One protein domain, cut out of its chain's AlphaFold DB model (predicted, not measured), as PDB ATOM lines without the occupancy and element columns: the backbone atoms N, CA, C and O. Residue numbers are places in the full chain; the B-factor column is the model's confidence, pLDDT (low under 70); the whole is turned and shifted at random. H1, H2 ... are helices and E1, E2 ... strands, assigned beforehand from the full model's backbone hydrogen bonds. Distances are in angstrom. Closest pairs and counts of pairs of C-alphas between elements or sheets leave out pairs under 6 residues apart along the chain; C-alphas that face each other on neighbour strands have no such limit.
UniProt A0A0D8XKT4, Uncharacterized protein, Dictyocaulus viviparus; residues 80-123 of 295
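What this domain is: This is residues 80 to 123 of the 295 residues of an uncharacterized protein of Dictyocaulus viviparus (UniProt A0A0D8XKT4). This is a small elongated body with little regular structure, mostly loops: a free loop, residues 91 to 96, sticks out at one end, one short helix, H1, lies toward the other, and the stretch after H1 folds back over it. The printed part has 44 residues, with one named strand and then one named helix, E1 H1; the class is mixed, with only 12 residues in named elements. It is compact, with a radius of gyration of the C-alphas of 9.9 A, and spans 30 by 18 by 14 A.

Where its parts are: E1, residues 86 to 88, begins at C-alpha 86 (2.999, 49.205, 23.598). H1, residues 102 to 110, is 12.2 A long and ends at C-alpha 110 (-3.459, 35.398, 39.151).

How they stand to each other: E1 pairs with no named strand. The closest C-alphas of E1 and H1, those of Ala 88 and Arg 102, are 7.0 A apart. In H1 every O i to N i+4 pair is within hydrogen-bond range. Residues 115 to 116 pair with residues 119 to 120, antiparallel.

The domain as a whole: The two C-alphas farthest apart, those of Lys 94 and Asn 111, are 30.5 A apart. The printed part has no cut. The link from E1 to H1 is long, 13 residues. Residue 123 has a pLDDT under 70.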
ATOM      1  N   CYS A  80       5.148  48.288  27.986       94.81
ATOM      2  CA  CYS A  80       4.963  47.574  29.245       94.81
ATOM      3  C   CYS A  80       6.318  47.247  29.888       94.81
ATOM      4  O   CYS A  80       7.160  46.622  29.248       94.81
ATOM      5  N   ALA A  81       6.508  47.566  31.172       94.69
ATOM      6  CA  ALA A  81       7.747  47.264  31.895       94.69
ATOM      7  C   ALA A  81       8.130  45.770  31.830       94.69
ATOM      8  O   ALA A  81       9.310  45.450  31.679       94.69
ATOM      9  N   ASN A  82       7.132  44.877  31.861       94.94
ATOM     10  CA  ASN A  82       7.309  43.427  31.781       94.94
ATOM     11  C   ASN A  82       7.391  42.912  30.329       94.94
ATOM     12  O   ASN A  82       8.466  42.545  29.874       94.94
ATOM     13  N   CYS A  83       6.283  42.912  29.574       94.25
ATOM     14  CA  CYS A  83       6.231  42.284  28.241       94.25
ATOM     15  C   CYS A  83       6.653  43.181  27.062       94.25
ATOM     16  O   CYS A  83       6.509  42.768  25.916       94.25
ATOM     17  N   LYS A  84       7.106  44.417  27.317       94.12
ATOM     18  CA  LYS A  84       7.560  45.430  26.337       94.12
ATOM     19  C   LYS A  84       6.545  45.895  25.276       94.12
ATOM     20  O   LYS A  84       6.734  46.969  24.715       94.12
ATOM     21  N   LEU A  85       5.423  45.196  25.073       93.62
ATOM     22  CA  LEU A  85       4.323  45.626  24.196       93.62
ATOM     23  C   LEU A  85       3.854  47.052  24.525       93.62
ATOM     24  O   LEU A  85       3.663  47.392  25.699       93.62
ATOM     25  N   ARG A  86       3.592  47.859  23.489       94.00
ATOM     26  CA  ARG A  86       2.999  49.205  23.598       94.00
ATOM     27  C   ARG A  86       1.505  49.108  23.925       94.00
ATOM     28  O   ARG A  86       0.641  49.334  23.086       94.00
ATOM     29  N   ALA A  87       1.220  48.721  25.166       94.50
ATOM     30  CA  ALA A  87      -0.121  48.447  25.685       94.50
ATOM     31  C   ALA A  87      -0.297  48.852  27.161       94.50
ATOM     32  O   ALA A  87      -1.295  48.484  27.792       94.50
ATOM     33  N   ALA A  88       0.688  49.539  27.740       94.38
ATOM     34  CA  ALA A  88       0.598  50.108  29.076       94.38
ATOM     35  C   ALA A  88       0.158  51.576  28.986       94.38
ATOM     36  O   ALA A  88       0.466  52.273  28.021       94.38
ATOM     37  N   PHE A  89      -0.585  52.033  29.992       92.75
ATOM     38  CA  PHE A  89      -1.159  53.375  30.043       92.75
ATOM     39  C   PHE A  89      -0.875  53.970  31.421       92.75
ATOM     40  O   PHE A  89      -1.232  53.372  32.436       92.75
ATOM     41  N   THR A  90      -0.219  55.130  31.456       88.19
ATOM     42  CA  THR A  90       0.094  55.866  32.688       88.19
ATOM     43  C   THR A  90      -0.822  57.076  32.826       88.19
ATOM     44  O   THR A  90      -1.213  57.682  31.834       88.19
ATOM     45  N   LYS A  91      -1.153  57.456  34.062       83.06
ATOM     46  CA  LYS A  91      -1.877  58.706  34.332       83.06
ATOM     47  C   LYS A  91      -0.986  59.942  34.135       83.06
ATOM     48  O   LYS A  91      -1.490  60.998  33.768       83.06
ATOM     49  N   ASP A  92       0.319  59.790  34.355       79.81
ATOM     50  CA  ASP A  92       1.306  60.868  34.316       79.81
ATOM     51  C   ASP A  92       2.331  60.583  33.196       79.81
ATOM     52  O   ASP A  92       3.410  60.065  33.489       79.81
ATOM     53  N   PRO A  93       2.064  60.902  31.912       70.19
ATOM     54  CA  PRO A  93       3.000  60.619  30.813       70.19
ATOM     55  C   PRO A  93       4.340  61.361  30.953       70.19
ATOM     56  O   PRO A  93       5.365  60.876  30.490       70.19
ATOM     57  N   LYS A  94       4.354  62.499  31.663       75.00
ATOM     58  CA  LYS A  94       5.573  63.259  31.999       75.00
ATOM     59  C   LYS A  94       6.469  62.563  33.035       75.00
ATOM     60  O   LYS A  94       7.613  62.961  33.212       75.00
ATOM     61  N   LYS A  95       5.961  61.553  33.751       73.75
ATOM     62  CA  LYS A  95       6.722  60.764  34.726       73.75
ATOM     63  C   LYS A  95       6.890  59.363  34.154       73.75
ATOM     64  O   LYS A  95       5.997  58.531  34.295       73.75
ATOM     65  N   LEU A  96       8.047  59.115  33.536       73.44
ATOM     66  CA  LEU A  96       8.472  57.846  32.920       73.44
ATOM     67  C   LEU A  96       8.694  56.725  33.961       73.44
ATOM     68  O   LEU A  96       9.752  56.111  34.044       73.44
ATOM     69  N   LYS A  97       7.683  56.461  34.792       83.88
ATOM     70  CA  LYS A  97       7.680  55.357  35.750       83.88
ATOM     71  C   LYS A  97       7.419  54.040  35.012       83.88
ATOM     72  O   LYS A  97       6.531  54.004  34.149       83.88
ATOM     73  N   PRO A  98       8.119  52.946  35.365       89.25
ATOM     74  CA  PRO A  98       7.815  51.634  34.814       89.25
ATOM     75  C   PRO A  98       6.338  51.312  35.076       89.25
ATOM     76  O   PRO A  98       5.838  51.469  36.187       89.25
ATOM     77  N   THR A  99       5.620  50.934  34.020       92.38
ATOM     78  CA  THR A  99       4.165  50.733  34.047       92.38
ATOM     79  C   THR A  99       3.823  49.428  33.337       92.38
ATOM     80  O   THR A  99       4.381  49.117  32.285       92.38
ATOM     81  N   LEU A 100       2.908  48.642  33.902       93.62
ATOM     82  CA  LEU A 100       2.482  47.359  33.340       93.62
ATOM     83  C   LEU A 100       1.249  47.522  32.440       93.62
ATOM     84  O   LEU A 100       0.377  48.349  32.697       93.62
ATOM     85  N   CYS A 101       1.138  46.696  31.399       93.88
ATOM     86  CA  CYS A 101      -0.102  46.567  30.636       93.88
ATOM     87  C   CYS A 101      -1.138  45.739  31.417       93.88
ATOM     88  O   CYS A 101      -0.786  44.938  32.289       93.88
ATOM     89  N   ARG A 102      -2.424  45.864  31.054       91.75
ATOM     90  CA  ARG A 102      -3.527  45.124  31.704       91.75
ATOM     91  C   ARG A 102      -3.275  43.614  31.778       91.75
ATOM     92  O   ARG A 102      -3.631  43.001  32.778       91.75
ATOM     93  N   MET A 103      -2.661  43.017  30.755       91.06
ATOM     94  CA  MET A 103      -2.390  41.573  30.733       91.06
ATOM     95  C   MET A 103      -1.359  41.161  31.785       91.06
ATOM     96  O   MET A 103      -1.588  40.194  32.505       91.06
ATOM     97  N   CYS A 104      -0.272  41.920  31.944       92.81
ATOM     98  CA  CYS A 104       0.717  41.648  32.988       92.81
ATOM     99  C   CYS A 104       0.166  41.918  34.396       92.81
ATOM    100  O   CYS A 104       0.510  41.185  35.314       92.81
ATOM    101  N   ILE A 105      -0.732  42.898  34.565       91.38
ATOM    102  CA  ILE A 105      -1.424  43.140  35.845       91.38
ATOM    103  C   ILE A 105      -2.335  41.955  36.208       91.38
ATOM    104  O   ILE A 105      -2.283  41.472  37.335       91.38
ATOM    105  N   ILE A 106      -3.135  41.453  35.259       88.94
ATOM    106  CA  ILE A 106      -3.998  40.277  35.476       88.94
ATOM    107  C   ILE A 106      -3.154  39.033  35.775       88.94
ATOM    108  O   ILE A 106      -3.464  38.304  36.713       88.94
ATOM    109  N   GLN A 107      -2.066  38.807  35.033       89.00
ATOM    110  CA  GLN A 107      -1.197  37.654  35.265       89.00
ATOM    111  C   GLN A 107      -0.472  37.730  36.616       89.00
ATOM    112  O   GLN A 107      -0.390  36.724  37.313       89.00
ATOM    113  N   ALA A 108       0.007  38.913  37.014       91.38
ATOM    114  CA  ALA A 108       0.603  39.126  38.330       91.38
ATOM    115  C   ALA A 108      -0.394  38.799  39.450       91.38
ATOM    116  O   ALA A 108      -0.062  38.034  40.349       91.38
ATOM    117  N   ARG A 109      -1.639  39.287  39.348       88.19
ATOM    118  CA  ARG A 109      -2.714  38.987  40.309       88.19
ATOM    119  C   ARG A 109      -3.058  37.500  40.371       88.19
ATOM    120  O   ARG A 109      -3.121  36.951  41.465       88.19
ATOM    121  N   ALA A 110      -3.210  36.841  39.221       85.69
ATOM    122  CA  ALA A 110      -3.459  35.398  39.151       85.69
ATOM    123  C   ALA A 110      -2.328  34.583  39.808       85.69
ATOM    124  O   ALA A 110      -2.590  33.607  40.504       85.69
ATOM    125  N   ASN A 111      -1.080  35.038  39.656       89.50
ATOM    126  CA  ASN A 111       0.105  34.440  40.272       89.50
ATOM    127  C   ASN A 111       0.386  34.964  41.701       89.50
ATOM    128  O   ASN A 111       1.441  34.668  42.253       89.50
ATOM    129  N   LYS A 112      -0.519  35.761  42.296       88.00
ATOM    130  CA  LYS A 112      -0.382  36.403  43.623       88.00
ATOM    131  C   LYS A 112       0.896  37.253  43.800       88.00
ATOM    132  O   LYS A 112       1.350  37.476  44.920       88.00
ATOM    133  N   LEU A 113       1.459  37.766  42.706       87.12
ATOM    134  CA  LEU A 113       2.643  38.627  42.705       87.12
ATOM    135  C   LEU A 113       2.271  40.064  43.086       87.12
ATOM    136  O   LEU A 113       1.498  40.723  42.390       87.12
ATOM    137  N   THR A 114       2.882  40.570  44.158       87.69
ATOM    138  CA  THR A 114       2.734  41.959  44.635       87.69
ATOM    139  C   THR A 114       3.665  42.945  43.928       87.69
ATOM    140  O   THR A 114       3.460  44.155  44.014       87.69
ATOM    141  N   ASN A 115       4.675  42.448  43.212       89.44
ATOM    142  CA  ASN A 115       5.615  43.228  42.411       89.44
ATOM    143  C   ASN A 115       5.929  42.488  41.106       89.44
ATOM    144  O   ASN A 115       6.124  41.275  41.112       89.44
ATOM    145  N   LEU A 116       6.011  43.217  39.992       90.00
ATOM    146  CA  LEU A 116       6.435  42.676  38.699       90.00
ATOM    147  C   LEU A 116       7.195  43.747  37.903       90.00
ATOM    148  O   LEU A 116       6.694  44.853  37.718       90.00
ATOM    149  N   ALA A 117       8.403  43.419  37.431       87.62
ATOM    150  CA  ALA A 117       9.290  44.330  36.692       87.62
ATOM    151  C   ALA A 117       9.511  45.700  37.383       87.62
ATOM    152  O   ALA A 117       9.469  46.746  36.736       87.62
ATOM    153  N   GLY A 118       9.698  45.696  38.711       83.62
ATOM    154  CA  GLY A 118       9.879  46.912  39.520       83.62
ATOM    155  C   GLY A 118       8.605  47.738  39.753       83.62
ATOM    156  O   GLY A 118       8.681  48.836  40.296       83.62
ATOM    157  N   VAL A 119       7.436  47.232  39.345       87.88
ATOM    158  CA  VAL A 119       6.134  47.889  39.523       87.88
ATOM    159  C   VAL A 119       5.339  47.168  40.607       87.88
ATOM    160  O   VAL A 119       5.123  45.958  40.510       87.88
ATOM    161  N   THR A 120       4.860  47.910  41.605       88.06
ATOM    162  CA  THR A 120       3.947  47.384  42.626       88.06
ATOM    163  C   THR A 120       2.582  47.064  42.012       88.06
ATOM    164  O   THR A 120       1.964  47.885  41.331       88.06
ATOM    165  N   VAL A 121       2.089  45.852  42.257       86.50
ATOM    166  CA  VAL A 121       0.788  45.364  41.791       86.50
ATOM    167  C   VAL A 121      -0.133  45.229  42.997       86.50
ATOM    168  O   VAL A 121      -0.101  44.239  43.722       86.50
ATOM    169  N   SER A 122      -0.979  46.234  43.224       77.62
ATOM    170  CA  SER A 122      -1.991  46.169  44.280       77.62
ATOM    171  C   SER A 122      -3.093  45.159  43.937       77.62
ATOM    172  O   SER A 122      -3.633  45.170  42.823       77.62
ATOM    173  N   SER A 123      -3.490  44.356  44.927       63.31
ATOM    174  CA  SER A 123      -4.548  43.339  44.812       63.31
ATOM    175  C   SER A 123      -5.953  43.892  44.559       63.31
ATOM    176  O   SER A 123      -6.857  43.116  44.280       63.31
TER     177      SER A 123